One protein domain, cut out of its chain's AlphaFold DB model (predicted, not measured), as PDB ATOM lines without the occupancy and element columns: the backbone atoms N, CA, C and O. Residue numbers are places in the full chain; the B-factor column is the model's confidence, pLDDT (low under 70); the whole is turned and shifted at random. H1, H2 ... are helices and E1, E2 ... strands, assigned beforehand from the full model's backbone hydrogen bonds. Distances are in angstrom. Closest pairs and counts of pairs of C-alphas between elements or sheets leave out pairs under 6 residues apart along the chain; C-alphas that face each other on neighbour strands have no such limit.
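What this domain is: This is residues 168 to 287 of the 302 residues of an uncharacterized protein of viral metagenome (UniProt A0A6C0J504). What does the model look like? A long helical hairpin, H1 and H2, makes one side; a shorter hairpin, H3 and H4, packs on it through H4 on H2, and a small sheet, E1 and E2, lies on the far side, with E1 near H3 and H6. What builds it? The printed part has 120 residues, with six named helices and two parallel named strands in the order H1 H2 H3 H4 E1 H5 H6 E2, mostly helix. It is compact, with a radius of gyration of the C-alphas of 14.0 A, and spans 38 by 32 by 22 A.

How they stand to each other: How do the first helices stand? H1, residues 169 to 187, and H2, residues 191 to 210, form a hairpin at a shallow tilt of 2 degrees, opposite ways; their closest C-alphas, Val 181 and Ile 194, are 6.3 A apart. H4, residues 229 to 238, touches H2, closest C-alphas Ile 231 and Thr 202 at 5.5 A, and forms a hairpin with H3, residues 217 to 225, closest C-alphas Ile 232 and Ile 223 at 6.8 A. What follows? E1, residues 248 to 250, H5, residues 257 to 262, H6, residues 269 to 278, and E2, residues 283 to 285, form a strand-helix-strand unit, parallel neighbour strands with helices between, its crossover right-handed; N 249 and O 283 are 3.2 A apart, within hydrogen-bond range. H6 only just touches H4, and H5 only just touches residues 182 to 186 of H1, each with 3 pairs of C-alphas within 8 A, the closest being Asn 271 and Ile 229 at 6.6 A, and Tyr 262 and Cys 185 at 5.8 A. How regular are the helix backbones? Every O i to N i+4 pair is within hydrogen-bond range in H1, H2, H3, H4 and H6, but 0 of 2 in H5, where O i to N i+3 has 0 of 3.

Where its parts are: Where does H1 begin? Its C-alpha 169 is at (-57.226, 11.798, -29.103), and H1 is 27.0 A long, H2 28.3 A. Where does E2 end? C-alpha 285 is at (-31.414, -0.974, -19.535).

The domain as a whole: How far does it reach? The two C-alphas farthest apart, Thr 187 and Glu 241, are 40.3 A apart. Is it whole and sure? The printed part has no cut and no long link; pLDDT is under 70 at residues 251 to 262 and 285 to 287.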
ATOM      1  N   GLU A 168     -55.974  14.863 -26.469       91.12
ATOM      2  CA  GLU A 168     -56.040  13.527 -25.867       91.12
ATOM      3  C   GLU A 168     -56.354  12.423 -26.882       91.12
ATOM      4  O   GLU A 168     -56.242  11.237 -26.563       91.12
ATOM      5  N   LEU A 169     -56.778  12.770 -28.103       94.62
ATOM      6  CA  LEU A 169     -57.226  11.798 -29.103       94.62
ATOM      7  C   LEU A 169     -56.151  10.756 -29.421       94.62
ATOM      8  O   LEU A 169     -56.459   9.568 -29.528       94.62
ATOM      9  N   PHE A 170     -54.894  11.188 -29.514       94.25
ATOM     10  CA  PHE A 170     -53.763  10.301 -29.757       94.25
ATOM     11  C   PHE A 170     -53.613   9.269 -28.629       94.25
ATOM     12  O   PHE A 170     -53.627   8.065 -28.885       94.25
ATOM     13  N   SER A 171     -53.558   9.726 -27.375       92.69
ATOM     14  CA  SER A 171     -53.431   8.854 -26.200       92.69
ATOM     15  C   SER A 171     -54.619   7.894 -26.064       92.69
ATOM     16  O   SER A 171     -54.419   6.701 -25.843       92.69
ATOM     17  N   ASN A 172     -55.846   8.381 -26.278       95.62
ATOM     18  CA  ASN A 172     -57.062   7.561 -26.253       95.62
ATOM     19  C   ASN A 172     -57.047   6.471 -27.338       95.62
ATOM     20  O   ASN A 172     -57.465   5.339 -27.094       95.62
ATOM     21  N   THR A 173     -56.521   6.790 -28.524       96.19
ATOM     22  CA  THR A 173     -56.375   5.837 -29.635       96.19
ATOM     23  C   THR A 173     -55.370   4.735 -29.286       96.19
ATOM     24  O   THR A 173     -55.664   3.555 -29.477       96.19
ATOM     25  N   ILE A 174     -54.214   5.088 -28.710       94.38
ATOM     26  CA  ILE A 174     -53.213   4.107 -28.259       94.38
ATOM     27  C   ILE A 174     -53.766   3.229 -27.128       94.38
ATOM     28  O   ILE A 174     -53.631   2.008 -27.183       94.38
ATOM     29  N   ALA A 175     -54.452   3.810 -26.141       93.50
ATOM     30  CA  ALA A 175     -55.070   3.045 -25.057       93.50
ATOM     31  C   ALA A 175     -56.108   2.034 -25.584       93.50
ATOM     32  O   ALA A 175     -56.129   0.876 -25.161       93.50
ATOM     33  N   CYS A 176     -56.936   2.438 -26.554       95.81
ATOM     34  CA  CYS A 176     -57.903   1.545 -27.192       95.81
ATOM     35  C   CYS A 176     -57.222   0.385 -27.938       95.81
ATOM     36  O   CYS A 176     -57.652  -0.763 -27.801       95.81
ATOM     37  N   LEU A 177     -56.135   0.658 -28.673       95.19
ATOM     38  CA  LEU A 177     -55.335  -0.377 -29.333       95.19
ATOM     39  C   LEU A 177     -54.833  -1.424 -28.333       95.19
ATOM     40  O   LEU A 177     -55.025  -2.616 -28.557       95.19
ATOM     41  N   LEU A 178     -54.231  -0.986 -27.226       90.75
ATOM     42  CA  LEU A 178     -53.680  -1.890 -26.212       90.75
ATOM     43  C   LEU A 178     -54.757  -2.781 -25.593       90.75
ATOM     44  O   LEU A 178     -54.548  -3.985 -25.444       90.75
ATOM     45  N   ASN A 179     -55.931  -2.220 -25.305       91.19
ATOM     46  CA  ASN A 179     -57.064  -2.998 -24.809       91.19
ATOM     47  C   ASN A 179     -57.505  -4.063 -25.822       91.19
ATOM     48  O   ASN A 179     -57.743  -5.208 -25.447       91.19
ATOM     49  N   LYS A 180     -57.574  -3.722 -27.114       92.75
ATOM     50  CA  LYS A 180     -57.936  -4.685 -28.165       92.75
ATOM     51  C   LYS A 180     -56.884  -5.776 -28.354       92.75
ATOM     52  O   LYS A 180     -57.254  -6.936 -28.496       92.75
ATOM     53  N   VAL A 181     -55.599  -5.423 -28.308       90.44
ATOM     54  CA  VAL A 181     -54.496  -6.396 -28.320       90.44
ATOM     55  C   VAL A 181     -54.646  -7.371 -27.155       90.44
ATOM     56  O   VAL A 181     -54.630  -8.578 -27.374       90.44
ATOM     57  N   ALA A 182     -54.858  -6.864 -25.937       87.12
ATOM     58  CA  ALA A 182     -55.032  -7.704 -24.753       87.12
ATOM     59  C   ALA A 182     -56.235  -8.653 -24.887       87.12
ATOM     60  O   ALA A 182     -56.134  -9.827 -24.541       87.12
ATOM     61  N   VAL A 183     -57.362  -8.175 -25.427       89.00
ATOM     62  CA  VAL A 183     -58.540  -9.020 -25.684       89.00
ATOM     63  C   VAL A 183     -58.223 -10.126 -26.688       89.00
ATOM     64  O   VAL A 183     -58.531 -11.282 -26.412       89.00
ATOM     65  N   ILE A 184     -57.591  -9.808 -27.822       88.88
ATOM     66  CA  ILE A 184     -57.231 -10.809 -28.840       88.88
ATOM     67  C   ILE A 184     -56.282 -11.844 -28.235       88.88
ATOM     68  O   ILE A 184     -56.557 -13.037 -28.301       88.88
ATOM     69  N   CYS A 185     -55.215 -11.408 -27.565       85.12
ATOM     70  CA  CYS A 185     -54.252 -12.307 -26.936       85.12
ATOM     71  C   CYS A 185     -54.869 -13.215 -25.859       85.12
ATOM     72  O   CYS A 185     -54.454 -14.365 -25.739       85.12
ATOM     73  N   ASN A 186     -55.878 -12.742 -25.122       84.06
ATOM     74  CA  ASN A 186     -56.576 -13.531 -24.102       84.06
ATOM     75  C   ASN A 186     -57.696 -14.429 -24.656       84.06
ATOM     76  O   ASN A 186     -58.213 -15.262 -23.914       84.06
ATOM     77  N   THR A 187     -58.109 -14.256 -25.914       85.44
ATOM     78  CA  THR A 187     -59.242 -14.995 -26.499       85.44
ATOM     79  C   THR A 187     -58.802 -15.949 -27.600       85.44
ATOM     80  O   THR A 187     -58.958 -17.158 -27.452       85.44
ATOM     81  N   THR A 188     -58.253 -15.427 -28.695       84.44
ATOM     82  CA  THR A 188     -57.813 -16.209 -29.861       84.44
ATOM     83  C   THR A 188     -56.302 -16.426 -29.855       84.44
ATOM     84  O   THR A 188     -55.825 -17.487 -30.241       84.44
ATOM     85  N   ASN A 189     -55.543 -15.434 -29.380       83.31
ATOM     86  CA  ASN A 189     -54.082 -15.364 -29.444       83.31
ATOM     87  C   ASN A 189     -53.510 -15.510 -30.868       83.31
ATOM     88  O   ASN A 189     -52.356 -15.907 -31.053       83.31
ATOM     89  N   GLU A 190     -54.308 -15.153 -31.875       87.56
ATOM     90  CA  GLU A 190     -53.946 -15.275 -33.284       87.56
ATOM     91  C   GLU A 190     -53.117 -14.075 -33.752       87.56
ATOM     92  O   GLU A 190     -53.561 -12.924 -33.725       87.56
ATOM     93  N   LYS A 191     -51.897 -14.341 -34.236       87.38
ATOM     94  CA  LYS A 191     -50.978 -13.289 -34.699       87.38
ATOM     95  C   LYS A 191     -51.566 -12.479 -35.856       87.38
ATOM     96  O   LYS A 191     -51.430 -11.261 -35.878       87.38
ATOM     97  N   SER A 192     -52.262 -13.131 -36.787       91.94
ATOM     98  CA  SER A 192     -52.882 -12.457 -37.932       91.94
ATOM     99  C   SER A 192     -53.941 -11.430 -37.521       91.94
ATOM    100  O   SER A 192     -54.098 -10.415 -38.199       91.94
ATOM    101  N   GLU A 193     -54.657 -11.664 -36.416       91.50
ATOM    102  CA  GLU A 193     -55.639 -10.710 -35.888       91.50
ATOM    103  C   GLU A 193     -54.947  -9.487 -35.275       91.50
ATOM    104  O   GLU A 193     -55.369  -8.354 -35.520       91.50
ATOM    105  N   ILE A 194     -53.841  -9.703 -34.551       90.94
ATOM    106  CA  ILE A 194     -52.988  -8.623 -34.035       90.94
ATOM    107  C   ILE A 194     -52.386  -7.807 -35.182       90.94
ATOM    108  O   ILE A 194     -52.476  -6.581 -35.165       90.94
ATOM    109  N   ASP A 195     -51.827  -8.455 -36.202       91.81
ATOM    110  CA  ASP A 195     -51.209  -7.777 -37.345       91.81
ATOM    111  C   ASP A 195     -52.235  -6.928 -38.119       91.81
ATOM    112  O   ASP A 195     -51.970  -5.768 -38.455       91.81
ATOM    113  N   ALA A 196     -53.443  -7.459 -38.345       92.81
ATOM    114  CA  ALA A 196     -54.536  -6.718 -38.975       92.81
ATOM    115  C   ALA A 196     -54.988  -5.515 -38.127       92.81
ATOM    116  O   ALA A 196     -55.208  -4.423 -38.660       92.81
ATOM    117  N   LEU A 197     -55.088  -5.689 -36.804       94.88
ATOM    118  CA  LEU A 197     -55.412  -4.614 -35.869       94.88
ATOM    119  C   LEU A 197     -54.342  -3.512 -35.900       94.88
ATOM    120  O   LEU A 197     -54.671  -2.332 -36.053       94.88
ATOM    121  N   LEU A 198     -53.064  -3.885 -35.812       94.62
ATOM    122  CA  LEU A 198     -51.939  -2.952 -35.869       94.62
ATOM    123  C   LEU A 198     -51.917  -2.176 -37.183       94.62
ATOM    124  O   LEU A 198     -51.636  -0.979 -37.163       94.62
ATOM    125  N   LEU A 199     -52.248  -2.803 -38.313       95.19
ATOM    126  CA  LEU A 199     -52.339  -2.117 -39.603       95.19
ATOM    127  C   LEU A 199     -53.408  -1.012 -39.589       95.19
ATOM    128  O   LEU A 199     -53.128   0.122 -39.990       95.19
ATOM    129  N   CYS A 200     -54.612  -1.307 -39.089       95.06
ATOM    130  CA  CYS A 200     -55.697  -0.326 -38.968       95.06
ATOM    131  C   CYS A 200     -55.293   0.869 -38.091       95.06
ATOM    132  O   CYS A 200     -55.459   2.031 -38.480       95.06
ATOM    133  N   TYR A 201     -54.693   0.594 -36.933       97.50
ATOM    134  CA  TYR A 201     -54.245   1.644 -36.020       97.50
ATOM    135  C   TYR A 201     -53.037   2.411 -36.552       97.50
ATOM    136  O   TYR A 201     -52.991   3.624 -36.402       97.50
ATOM    137  N   THR A 202     -52.110   1.766 -37.260       96.62
ATOM    138  CA  THR A 202     -50.978   2.444 -37.912       96.62
ATOM    139  C   THR A 202     -51.473   3.495 -38.908       96.62
ATOM    140  O   THR A 202     -51.010   4.634 -38.888       96.62
ATOM    141  N   ASN A 203     -52.474   3.160 -39.729       96.25
ATOM    142  CA  ASN A 203     -53.092   4.116 -40.654       96.25
ATOM    143  C   ASN A 203     -53.794   5.267 -39.921       96.25
ATOM    144  O   ASN A 203     -53.723   6.418 -40.351       96.25
ATOM    145  N   THR A 204     -54.431   4.966 -38.791       96.75
ATOM    146  CA  THR A 204     -55.094   5.970 -37.950       96.75
ATOM    147  C   THR A 204     -54.081   6.910 -37.296       96.75
ATOM    148  O   THR A 204     -54.260   8.123 -37.326       96.75
ATOM    149  N   ILE A 205     -52.964   6.389 -36.785       96.44
ATOM    150  CA  ILE A 205     -51.876   7.207 -36.244       96.44
ATOM    151  C   ILE A 205     -51.267   8.090 -37.335       96.44
ATOM    152  O   ILE A 205     -51.110   9.286 -37.110       96.44
ATOM    153  N   LYS A 206     -50.997   7.558 -38.535       95.69
ATOM    154  CA  LYS A 206     -50.544   8.376 -39.675       95.69
ATOM    155  C   LYS A 206     -51.513   9.519 -39.972       95.69
ATOM    156  O   LYS A 206     -51.072  10.645 -40.191       95.69
ATOM    157  N   PHE A 207     -52.818   9.247 -39.951       95.00
ATOM    158  CA  PHE A 207     -53.838  10.279 -40.098       95.00
ATOM    159  C   PHE A 207     -53.721  11.356 -39.012       95.00
ATOM    160  O   PHE A 207     -53.641  12.534 -39.354       95.00
ATOM    161  N   LEU A 208     -53.650  10.984 -37.731       95.50
ATOM    162  CA  LEU A 208     -53.522  11.947 -36.628       95.50
ATOM    163  C   LEU A 208     -52.250  12.796 -36.763       95.50
ATOM    164  O   LEU A 208     -52.302  14.023 -36.719       95.50
ATOM    165  N   LEU A 209     -51.110  12.156 -37.010       94.94
ATOM    166  CA  LEU A 209     -49.830  12.830 -37.210       94.94
ATOM    167  C   LEU A 209     -49.878  13.829 -38.379       94.94
ATOM    168  O   LEU A 209     -49.356  14.938 -38.285       94.94
ATOM    169  N   ASN A 210     -50.535  13.468 -39.483       93.56
ATOM    170  CA  ASN A 210     -50.713  14.363 -40.628       93.56
ATOM    171  C   ASN A 210     -51.663  15.531 -40.360       93.56
ATOM    172  O   ASN A 210     -51.552  16.547 -41.037       93.56
ATOM    173  N   ASN A 211     -52.526  15.416 -39.353       92.06
ATOM    174  CA  ASN A 211     -53.426  16.477 -38.906       92.06
ATOM    175  C   ASN A 211     -52.865  17.280 -37.717       92.06
ATOM    176  O   ASN A 211     -53.615  17.943 -37.009       92.06
ATOM    177  N   GLY A 212     -51.546  17.247 -37.497       89.94
ATOM    178  CA  GLY A 212     -50.867  18.133 -36.547       89.94
ATOM    179  C   GLY A 212     -50.798  17.620 -35.109       89.94
ATOM    180  O   GLY A 212     -50.335  18.349 -34.232       89.94
ATOM    181  N   HIS A 213     -51.200  16.372 -34.845       93.19
ATOM    182  CA  HIS A 213     -50.949  15.770 -33.538       93.19
ATOM    183  C   HIS A 213     -49.445  15.567 -33.326       93.19
ATOM    184  O   HIS A 213     -48.779  14.874 -34.097       93.19
ATOM    185  N   ASN A 214     -48.935  16.135 -32.236       89.69
ATOM    186  CA  ASN A 214     -47.567  15.928 -31.784       89.69
ATOM    187  C   ASN A 214     -47.514  14.809 -30.743       89.69
ATOM    188  O   ASN A 214     -48.433  14.642 -29.944       89.69
ATOM    189  N   VAL A 215     -46.410  14.067 -30.741       91.38
ATOM    190  CA  VAL A 215     -46.134  13.003 -29.767       91.38
ATOM    191  C   VAL A 215     -45.003  13.469 -28.874       91.38
ATOM    192  O   VAL A 215     -43.949  13.817 -29.393       91.38
ATOM    193  N   ASN A 216     -45.190  13.526 -27.560       90.88
ATOM    194  CA  ASN A 216     -44.112  13.865 -26.628       90.88
ATOM    195  C   ASN A 216     -43.270  12.632 -26.234       90.88
ATOM    196  O   ASN A 216     -43.613  11.503 -26.581       90.88
ATOM    197  N   ASP A 217     -42.158  12.838 -25.522       90.19
ATOM    198  CA  ASP A 217     -41.243  11.744 -25.157       90.19
ATOM    199  C   ASP A 217     -41.924  10.705 -24.253       90.19
ATOM    200  O   ASP A 217     -41.721   9.514 -24.447       90.19
ATOM    201  N   ALA A 218     -42.801  11.127 -23.335       90.50
ATOM    202  CA  ALA A 218     -43.548  10.211 -22.472       90.50
ATOM    203  C   ALA A 218     -44.527   9.330 -23.272       90.50
ATOM    204  O   ALA A 218     -44.616   8.125 -23.054       90.50
ATOM    205  N   GLN A 219     -45.239   9.912 -24.239       91.12
ATOM    206  CA  GLN A 219     -46.108   9.164 -25.147       91.12
ATOM    207  C   GLN A 219     -45.298   8.203 -26.020       91.12
ATOM    208  O   GLN A 219     -45.718   7.067 -26.213       91.12
ATOM    209  N   MET A 220     -44.141   8.634 -26.523       93.44
ATOM    210  CA  MET A 220     -43.256   7.774 -27.303       93.44
ATOM    211  C   MET A 220     -42.708   6.614 -26.460       93.44
ATOM    212  O   MET A 220     -42.739   5.477 -26.927       93.44
ATOM    213  N   GLN A 221     -42.290   6.873 -25.214       90.75
ATOM    214  CA  GLN A 221     -41.826   5.844 -24.278       90.75
ATOM    215  C   GLN A 221     -42.915   4.796 -24.040       90.75
ATOM    216  O   GLN A 221     -42.660   3.609 -24.194       90.75
ATOM    217  N   ASN A 222     -44.159   5.224 -23.801       88.44
ATOM    218  CA  ASN A 222     -45.283   4.302 -23.628       88.44
ATOM    219  C   ASN A 222     -45.502   3.390 -24.849       88.44
ATOM    220  O   ASN A 222     -45.900   2.242 -24.700       88.44
ATOM    221  N   ILE A 223     -45.275   3.883 -26.068       91.62
ATOM    222  CA  ILE A 223     -45.421   3.081 -27.295       91.62
ATOM    223  C   ILE A 223     -44.254   2.091 -27.438       91.62
ATOM    224  O   ILE A 223     -44.464   0.959 -27.881       91.62
ATOM    225  N   VAL A 224     -43.045   2.509 -27.050       90.00
ATOM    226  CA  VAL A 224     -41.831   1.676 -27.007       90.00
ATOM    227  C   VAL A 224     -41.982   0.543 -26.000       90.00
ATOM    228  O   VAL A 224     -41.787  -0.612 -26.371       90.00
ATOM    229  N   ASP A 225     -42.447   0.841 -24.788       85.38
ATOM    230  CA  ASP A 225     -42.701  -0.148 -23.733       85.38
ATOM    231  C   ASP A 225     -43.731  -1.208 -24.149       85.38
ATOM    232  O   ASP A 225     -43.738  -2.322 -23.625       85.38
ATOM    233  N   MET A 226     -44.599  -0.868 -25.103       85.00
ATOM    234  CA  MET A 226     -45.634  -1.747 -25.646       85.00
ATOM    235  C   MET A 226     -45.218  -2.442 -26.949       85.00
ATOM    236  O   MET A 226     -46.032  -3.144 -27.547       85.00
ATOM    237  N   TYR A 227     -43.977  -2.252 -27.414       88.25
ATOM    238  CA  TYR A 227     -43.422  -2.919 -28.598       88.25
ATOM    239  C   TYR A 227     -44.226  -2.679 -29.892       88.25
ATOM    240  O   TYR A 227     -44.257  -3.503 -30.808       88.25
ATOM    241  N   LEU A 228     -44.867  -1.511 -30.017       91.19
ATOM    242  CA  LEU A 228     -45.699  -1.152 -31.172       91.19
ATOM    243  C   LEU A 228     -44.851  -0.650 -32.362       91.19
ATOM    244  O   LEU A 228     -44.997   0.489 -32.814       91.19
ATOM    245  N   ILE A 229     -43.975  -1.510 -32.895       92.56
ATOM    246  CA  ILE A 229     -42.944  -1.188 -33.908       92.56
ATOM    247  C   ILE A 229     -43.475  -0.366 -35.087       92.56
ATOM    248  O   ILE A 229     -42.875   0.639 -35.473       92.56
ATOM    249  N   SER A 230     -44.607  -0.770 -35.666       92.94
ATOM    250  CA  SER A 230     -45.192  -0.087 -36.827       92.94
ATOM    251  C   SER A 230     -45.598   1.356 -36.516       92.94
ATOM    252  O   SER A 230     -45.428   2.238 -37.357       92.94
ATOM    253  N   ILE A 231     -46.081   1.618 -35.299       95.69
ATOM    254  CA  ILE A 231     -46.477   2.956 -34.848       95.69
ATOM    255  C   ILE A 231     -45.242   3.811 -34.556       95.69
ATOM    256  O   ILE A 231     -45.178   4.951 -35.012       95.69
ATOM    257  N   ILE A 232     -44.235   3.251 -33.877       95.62
ATOM    258  CA  ILE A 232     -42.946   3.917 -33.608       95.62
ATOM    259  C   ILE A 232     -42.321   4.384 -34.919       95.62
ATOM    260  O   ILE A 232     -41.933   5.546 -35.043       95.62
ATOM    261  N   ARG A 233     -42.291   3.501 -35.924       95.06
ATOM    262  CA  ARG A 233     -41.788   3.833 -37.258       95.06
ATOM    263  C   ARG A 233     -42.529   5.029 -37.857       95.06
ATOM    264  O   ARG A 233     -41.878   5.968 -38.292       95.06
ATOM    265  N   CYS A 234     -43.862   5.043 -37.804       95.62
ATOM    266  CA  CYS A 234     -44.659   6.156 -38.332       95.62
ATOM    267  C   CYS A 234     -44.364   7.489 -37.637       95.62
ATOM    268  O   CYS A 234     -44.319   8.529 -38.288       95.62
ATOM    269  N   ILE A 235     -44.159   7.469 -36.318       95.44
ATOM    270  CA  ILE A 235     -43.838   8.674 -35.547       95.44
ATOM    271  C   ILE A 235     -42.454   9.196 -35.938       95.44
ATOM    272  O   ILE A 235     -42.300  10.388 -36.189       95.44
ATOM    273  N   LYS A 236     -41.456   8.310 -36.045       93.94
ATOM    274  CA  LYS A 236     -40.097   8.691 -36.456       93.94
ATOM    275  C   LYS A 236     -40.037   9.180 -37.903       93.94
ATOM    276  O   LYS A 236     -39.341  10.150 -38.166       93.94
ATOM    277  N   GLU A 237     -40.794   8.565 -38.812       93.94
ATOM    278  CA  GLU A 237     -40.951   9.041 -40.195       93.94
ATOM    279  C   GLU A 237     -41.557  10.451 -40.246       93.94
ATOM    280  O   GLU A 237     -41.143  11.265 -41.067       93.94
ATOM    281  N   LYS A 238     -42.517  10.761 -39.362       94.56
ATOM    282  CA  LYS A 238     -43.130  12.094 -39.291       94.56
ATOM    283  C   LYS A 238     -42.204  13.146 -38.678       94.56
ATOM    284  O   LYS A 238     -42.246  14.300 -39.099       94.56
ATOM    285  N   PHE A 239     -41.400  12.760 -37.690       91.81
ATOM    286  CA  PHE A 239     -40.510  13.651 -36.943       91.81
ATOM    287  C   PHE A 239     -39.044  13.185 -37.034       91.81
ATOM    288  O   PHE A 239     -38.461  12.817 -36.008       91.81
ATOM    289  N   PRO A 240     -38.431  13.189 -38.237       87.69
ATOM    290  CA  PRO A 240     -37.093  12.629 -38.451       87.69
ATOM    291  C   PRO A 240     -35.996  13.418 -37.728       87.69
ATOM    292  O   PRO A 240     -35.016  12.841 -37.269       87.69
ATOM    293  N   GLU A 241     -36.182  14.730 -37.581       85.94
ATOM    294  CA  GLU A 241     -35.230  15.628 -36.916       85.94
ATOM    295  C   GLU A 241     -35.331  15.580 -35.387       85.94
ATOM    296  O   GLU A 241     -34.469  16.100 -34.675       85.94
ATOM    297  N   ARG A 242     -36.392  14.965 -34.849       86.50
ATOM    298  CA  ARG A 242     -36.606  14.935 -33.409       86.50
ATOM    299  C   ARG A 242     -35.639  13.971 -32.741       86.50
ATOM    300  O   ARG A 242     -35.562  12.785 -33.059       86.50
ATOM    301  N   ASN A 243     -34.952  14.494 -31.735       80.50
ATOM    302  CA  ASN A 243     -33.971  13.746 -30.981       80.50
ATOM    303  C   ASN A 243     -34.627  12.993 -29.819       80.50
ATOM    304  O   ASN A 243     -34.841  13.550 -28.747       80.50
ATOM    305  N   TRP A 244     -34.937  11.719 -30.021       87.31
ATOM    306  CA  TRP A 244     -35.608  10.870 -29.032       87.31
ATOM    307  C   TRP A 244     -34.669  10.347 -27.931       87.31
ATOM    308  O   TRP A 244     -34.810   9.210 -27.505       87.31
ATOM    309  N   LYS A 245     -33.688  11.138 -27.477       79.94
ATOM    310  CA  LYS A 245     -32.620  10.704 -26.547       79.94
ATOM    311  C   LYS A 245     -33.111  10.205 -25.191       79.94
ATOM    312  O   LYS A 245     -32.424   9.409 -24.563       79.94
ATOM    313  N   ASN A 246     -34.273  10.678 -24.749       83.25
ATOM    314  CA  ASN A 246     -34.845  10.330 -23.449       83.25
ATOM    315  C   ASN A 246     -35.606   8.999 -23.460       83.25
ATOM    316  O   ASN A 246     -36.142   8.608 -22.430       83.25
ATOM    317  N   ILE A 247     -35.685   8.333 -24.614       88.12
ATOM    318  CA  ILE A 247     -36.340   7.035 -24.726       88.12
ATOM    319  C   ILE A 247     -35.387   5.944 -24.237       88.12
ATOM    320  O   ILE A 247     -34.229   5.916 -24.646       88.12
ATOM    321  N   THR A 248     -35.870   5.030 -23.411       84.81
ATOM    322  CA  THR A 248     -35.128   3.851 -22.955       84.81
ATOM    323  C   THR A 248     -35.730   2.608 -23.598       84.81
ATOM    324  O   THR A 248     -36.950   2.447 -23.621       84.81
ATOM    325  N   VAL A 249     -34.892   1.716 -24.132       82.38
ATOM    326  CA  VAL A 249     -35.343   0.405 -24.627       82.38
ATOM    327  C   VAL A 249     -35.042  -0.645 -23.562       82.38
ATOM    328  O   VAL A 249     -33.881  -0.896 -23.240       82.38
ATOM    329  N   HIS A 250     -36.091  -1.251 -23.011       75.38
ATOM    330  CA  HIS A 250     -35.992  -2.297 -21.991       75.38
ATOM    331  C   HIS A 250     -36.073  -3.687 -22.627       75.38
ATOM    332  O   HIS A 250     -37.035  -3.968 -23.345       75.38
ATOM    333  N   LYS A 251     -35.118  -4.576 -22.325       67.62
ATOM    334  CA  LYS A 251     -35.112  -5.959 -22.839       67.62
ATOM    335  C   LYS A 251     -36.120  -6.860 -22.118       67.62
ATOM    336  O   LYS A 251     -36.382  -6.703 -20.922       67.62
ATOM    337  N   HIS A 252     -36.662  -7.848 -22.832       62.78
ATOM    338  CA  HIS A 252     -37.798  -8.657 -22.374       62.78
ATOM    339  C   HIS A 252     -37.579  -9.488 -21.110       62.78
ATOM    340  O   HIS A 252     -38.561  -9.787 -20.427       62.78
ATOM    341  N   LYS A 253     -36.335  -9.854 -20.773       57.31
ATOM    342  CA  LYS A 253     -36.038 -10.783 -19.666       57.31
ATOM    343  C   LYS A 253     -36.606 -10.341 -18.307       57.31
ATOM    344  O   LYS A 253     -36.803 -11.186 -17.443       57.31
ATOM    345  N   ASN A 254     -36.949  -9.061 -18.152       53.00
ATOM    346  CA  ASN A 254     -37.277  -8.456 -16.861       53.00
ATOM    347  C   ASN A 254     -38.585  -7.668 -16.815       53.00
ATOM    348  O   ASN A 254     -39.001  -7.212 -15.750       53.00
ATOM    349  N   MET A 255     -39.285  -7.519 -17.941       51.22
ATOM    350  CA  MET A 255     -40.651  -6.999 -17.925       51.22
ATOM    351  C   MET A 255     -41.599  -8.125 -17.517       51.22
ATOM    352  O   MET A 255     -42.295  -8.662 -18.362       51.22
ATOM    353  N   ASN A 256     -41.559  -8.470 -16.224       48.41
ATOM    354  CA  ASN A 256     -42.476  -9.290 -15.426       48.41
ATOM    355  C   ASN A 256     -43.206 -10.428 -16.177       48.41
ATOM    356  O   ASN A 256     -44.000 -10.158 -17.073       48.41
ATOM    357  N   LYS A 257     -43.089 -11.686 -15.717       49.66
ATOM    358  CA  LYS A 257     -43.816 -12.871 -16.250       49.66
ATOM    359  C   LYS A 257     -45.298 -12.610 -16.602       49.66
ATOM    360  O   LYS A 257     -45.829 -13.229 -17.521       49.66
ATOM    361  N   PHE A 258     -45.950 -11.678 -15.903       44.66
ATOM    362  CA  PHE A 258     -47.302 -11.192 -16.189       44.66
ATOM    363  C   PHE A 258     -47.445 -10.328 -17.460       44.66
ATOM    364  O   PHE A 258     -48.381 -10.570 -18.214       44.66
ATOM    365  N   LYS A 259     -46.557  -9.360 -17.745       51.88
ATOM    366  CA  LYS A 259     -46.625  -8.518 -18.966       51.88
ATOM    367  C   LYS A 259     -46.320  -9.323 -20.233       51.88
ATOM    368  O   LYS A 259     -46.963  -9.122 -21.259       51.88
ATOM    369  N   THR A 260     -45.390 -10.274 -20.145       57.03
ATOM    370  CA  THR A 260     -44.980 -11.124 -21.274       57.03
ATOM    371  C   THR A 260     -46.097 -12.065 -21.745       57.03
ATOM    372  O   THR A 260     -46.189 -12.367 -22.932       57.03
ATOM    373  N   ALA A 261     -46.970 -12.522 -20.838       58.16
ATOM    374  CA  ALA A 261     -47.967 -13.546 -21.149       58.16
ATOM    375  C   ALA A 261     -49.156 -13.019 -21.979       58.16
ATOM    376  O   ALA A 261     -49.510 -13.638 -22.983       58.16
ATOM    377  N   TYR A 262     -49.759 -11.881 -21.605       63.44
ATOM    378  CA  TYR A 262     -51.019 -11.424 -22.222       63.44
ATOM    379  C   TYR A 262     -50.845 -10.539 -23.468       63.44
ATOM    380  O   TYR A 262     -51.834 -10.190 -24.102       63.44
ATOM    381  N   MET A 263     -49.617 -10.175 -23.852       72.12
ATOM    382  CA  MET A 263     -49.324  -9.463 -25.107       72.12
ATOM    383  C   MET A 263     -48.208 -10.136 -25.914       72.12
ATOM    384  O   MET A 263     -47.587  -9.491 -26.754       72.12
ATOM    385  N   ARG A 264     -47.943 -11.433 -25.695       71.38
ATOM    386  CA  ARG A 264     -46.769 -12.155 -26.229       71.38
ATOM    387  C   ARG A 264     -46.484 -11.934 -27.721       71.38
ATOM    388  O   ARG A 264     -45.344 -12.018 -28.153       71.38
ATOM    389  N   GLN A 265     -47.520 -11.680 -28.521       80.31
ATOM    390  CA  GLN A 265     -47.377 -11.435 -29.959       80.31
ATOM    391  C   GLN A 265     -46.589 -10.147 -30.253       80.31
ATOM    392  O   GLN A 265     -45.893 -10.075 -31.262       80.31
ATOM    393  N   LEU A 266     -46.655  -9.156 -29.360       81.31
ATOM    394  CA  LEU A 266     -45.862  -7.928 -29.420       81.31
ATOM    395  C   LEU A 266     -44.481  -8.096 -28.770       81.31
ATOM    396  O   LEU A 266     -43.507  -7.553 -29.286       81.31
ATOM    397  N   PHE A 267     -44.392  -8.868 -27.685       78.31
ATOM    398  CA  PHE A 267     -43.169  -9.064 -26.901       78.31
ATOM    399  C   PHE A 267     -42.371 -10.277 -27.419       78.31
ATOM    400  O   PHE A 267     -42.506 -11.383 -26.896       78.31
ATOM    401  N   ASN A 268     -41.581 -10.083 -28.481       76.44
ATOM    402  CA  ASN A 268     -40.737 -11.121 -29.082       76.44
ATOM    403  C   ASN A 268     -39.376 -10.569 -29.544       76.44
ATOM    404  O   ASN A 268     -39.248  -9.378 -29.836       76.44
ATOM    405  N   ASP A 269     -38.393 -11.462 -29.691       76.69
ATOM    406  CA  ASP A 269     -37.003 -11.137 -30.048       76.69
ATOM    407  C   ASP A 269     -36.878 -10.291 -31.324       76.69
ATOM    408  O   ASP A 269     -36.008  -9.424 -31.429       76.69
ATOM    409  N   TYR A 270     -37.762 -10.506 -32.305       83.00
ATOM    410  CA  TYR A 270     -37.761  -9.725 -33.539       83.00
ATOM    411  C   TYR A 270     -38.148  -8.265 -33.278       83.00
ATOM    412  O   TYR A 270     -37.475  -7.352 -33.762       83.00
ATOM    413  N   ASN A 271     -39.205  -8.022 -32.501       82.38
ATOM    414  CA  ASN A 271     -39.608  -6.662 -32.155       82.38
ATOM    415  C   ASN A 271     -38.586  -5.995 -31.221       82.38
ATOM    416  O   ASN A 271     -38.298  -4.816 -31.414       82.38
ATOM    417  N   GLU A 272     -37.979  -6.733 -30.286       81.94
ATOM    418  CA  GLU A 272     -36.862  -6.232 -29.466       81.94
ATOM    419  C   GLU A 272     -35.699  -5.763 -30.340       81.94
ATOM    420  O   GLU A 272     -35.269  -4.612 -30.246       81.94
ATOM    421  N   THR A 273     -35.262  -6.610 -31.274       83.56
ATOM    422  CA  THR A 273     -34.208  -6.269 -32.238       83.56
ATOM    423  C   THR A 273     -34.577  -5.015 -33.032       83.56
ATOM    424  O   THR A 273     -33.764  -4.102 -33.170       83.56
ATOM    425  N   LYS A 274     -35.829  -4.907 -33.496       87.44
ATOM    426  CA  LYS A 274     -36.317  -3.720 -34.214       87.44
ATOM    427  C   LYS A 274     -36.304  -2.453 -33.356       87.44
ATOM    428  O   LYS A 274     -36.008  -1.390 -33.896       87.44
ATOM    429  N   LEU A 275     -36.620  -2.530 -32.061       87.62
ATOM    430  CA  LEU A 275     -36.520  -1.373 -31.162       87.62
ATOM    431  C   LEU A 275     -35.071  -0.928 -30.994       87.62
ATOM    432  O   LEU A 275     -34.793   0.263 -31.123       87.62
ATOM    433  N   LEU A 276     -34.158  -1.870 -30.759       85.38
ATOM    434  CA  LEU A 276     -32.730  -1.583 -30.611       85.38
ATOM    435  C   LEU A 276     -32.160  -0.926 -31.878       85.38
ATOM    436  O   LEU A 276     -31.487   0.098 -31.790       85.38
ATOM    437  N   GLU A 277     -32.516  -1.439 -33.061       87.19
ATOM    438  CA  GLU A 277     -32.171  -0.822 -34.352       87.19
ATOM    439  C   GLU A 277     -32.733   0.602 -34.491       87.19
ATOM    440  O   GLU A 277     -32.085   1.485 -35.053       87.19
ATOM    441  N   MET A 278     -33.954   0.843 -34.003       88.06
ATOM    442  CA  MET A 278     -34.587   2.159 -34.077       88.06
ATOM    443  C   MET A 278     -34.014   3.150 -33.063       88.06
ATOM    444  O   MET A 278     -34.117   4.352 -33.305       88.06
ATOM    445  N   PHE A 279     -33.410   2.708 -31.964       86.38
ATOM    446  CA  PHE A 279     -32.872   3.570 -30.907       86.38
ATOM    447  C   PHE A 279     -31.416   3.211 -30.556       86.38
ATOM    448  O   PHE A 279     -31.116   2.897 -29.407       86.38
ATOM    449  N   PRO A 280     -30.478   3.292 -31.520       78.81
ATOM    450  CA  PRO A 280     -29.126   2.751 -31.357       78.81
ATOM    451  C   PRO A 280     -28.260   3.525 -30.350       78.81
ATOM    452  O   PRO A 280     -27.310   2.978 -29.808       78.81
ATOM    453  N   ASN A 281     -28.583   4.798 -30.098       78.12
ATOM    454  CA  ASN A 281     -27.811   5.698 -29.226       78.12
ATOM    455  C   ASN A 281     -28.502   5.964 -27.883       78.12
ATOM    456  O   ASN A 281     -28.121   6.875 -27.146       78.12
ATOM    457  N   ASN A 282     -29.578   5.237 -27.610       80.38
ATOM    458  CA  ASN A 282     -30.397   5.431 -26.432       80.38
ATOM    459  C   ASN A 282     -29.924   4.531 -25.298       80.38
ATOM    460  O   ASN A 282     -29.231   3.539 -25.520       80.38
ATOM    461  N   LYS A 283     -30.314   4.875 -24.067       74.12
ATOM    462  CA  LYS A 283     -30.044   4.007 -22.923       74.12
ATOM    463  C   LYS A 283     -30.730   2.661 -23.150       74.12
ATOM    464  O   LYS A 283     -31.931   2.597 -23.415       74.12
ATOM    465  N   ILE A 284     -29.937   1.602 -23.050       72.69
ATOM    466  CA  ILE A 284     -30.410   0.226 -23.003       72.69
ATOM    467  C   ILE A 284     -30.288  -0.185 -21.543       72.69
ATOM    468  O   ILE A 284     -29.188  -0.170 -20.993       72.69
ATOM    469  N   GLU A 285     -31.412  -0.501 -20.914       68.56
ATOM    470  CA  GLU A 285     -31.414  -0.974 -19.535       68.56
ATOM    471  C   GLU A 285     -31.571  -2.493 -19.519       68.56
ATOM    472  O   GLU A 285     -32.648  -3.036 -19.788       68.56
ATOM    473  N   ASP A 286     -30.470  -3.167 -19.186       57.25
ATOM    474  CA  ASP A 286     -30.482  -4.546 -18.720       57.25
ATOM    475  C   ASP A 286     -30.923  -4.513 -17.257       57.25
ATOM    476  O   ASP A 286     -30.212  -4.021 -16.387       57.25
ATOM    477  N   SER A 287     -32.133  -4.976 -16.967       51.06
ATOM    478  CA  SER A 287     -32.543  -5.140 -15.570       51.06
ATOM    479  C   SER A 287     -31.861  -6.396 -15.038       51.06
ATOM    480  O   SER A 287     -32.240  -7.514 -15.358       51.06
TER     481      SER A 287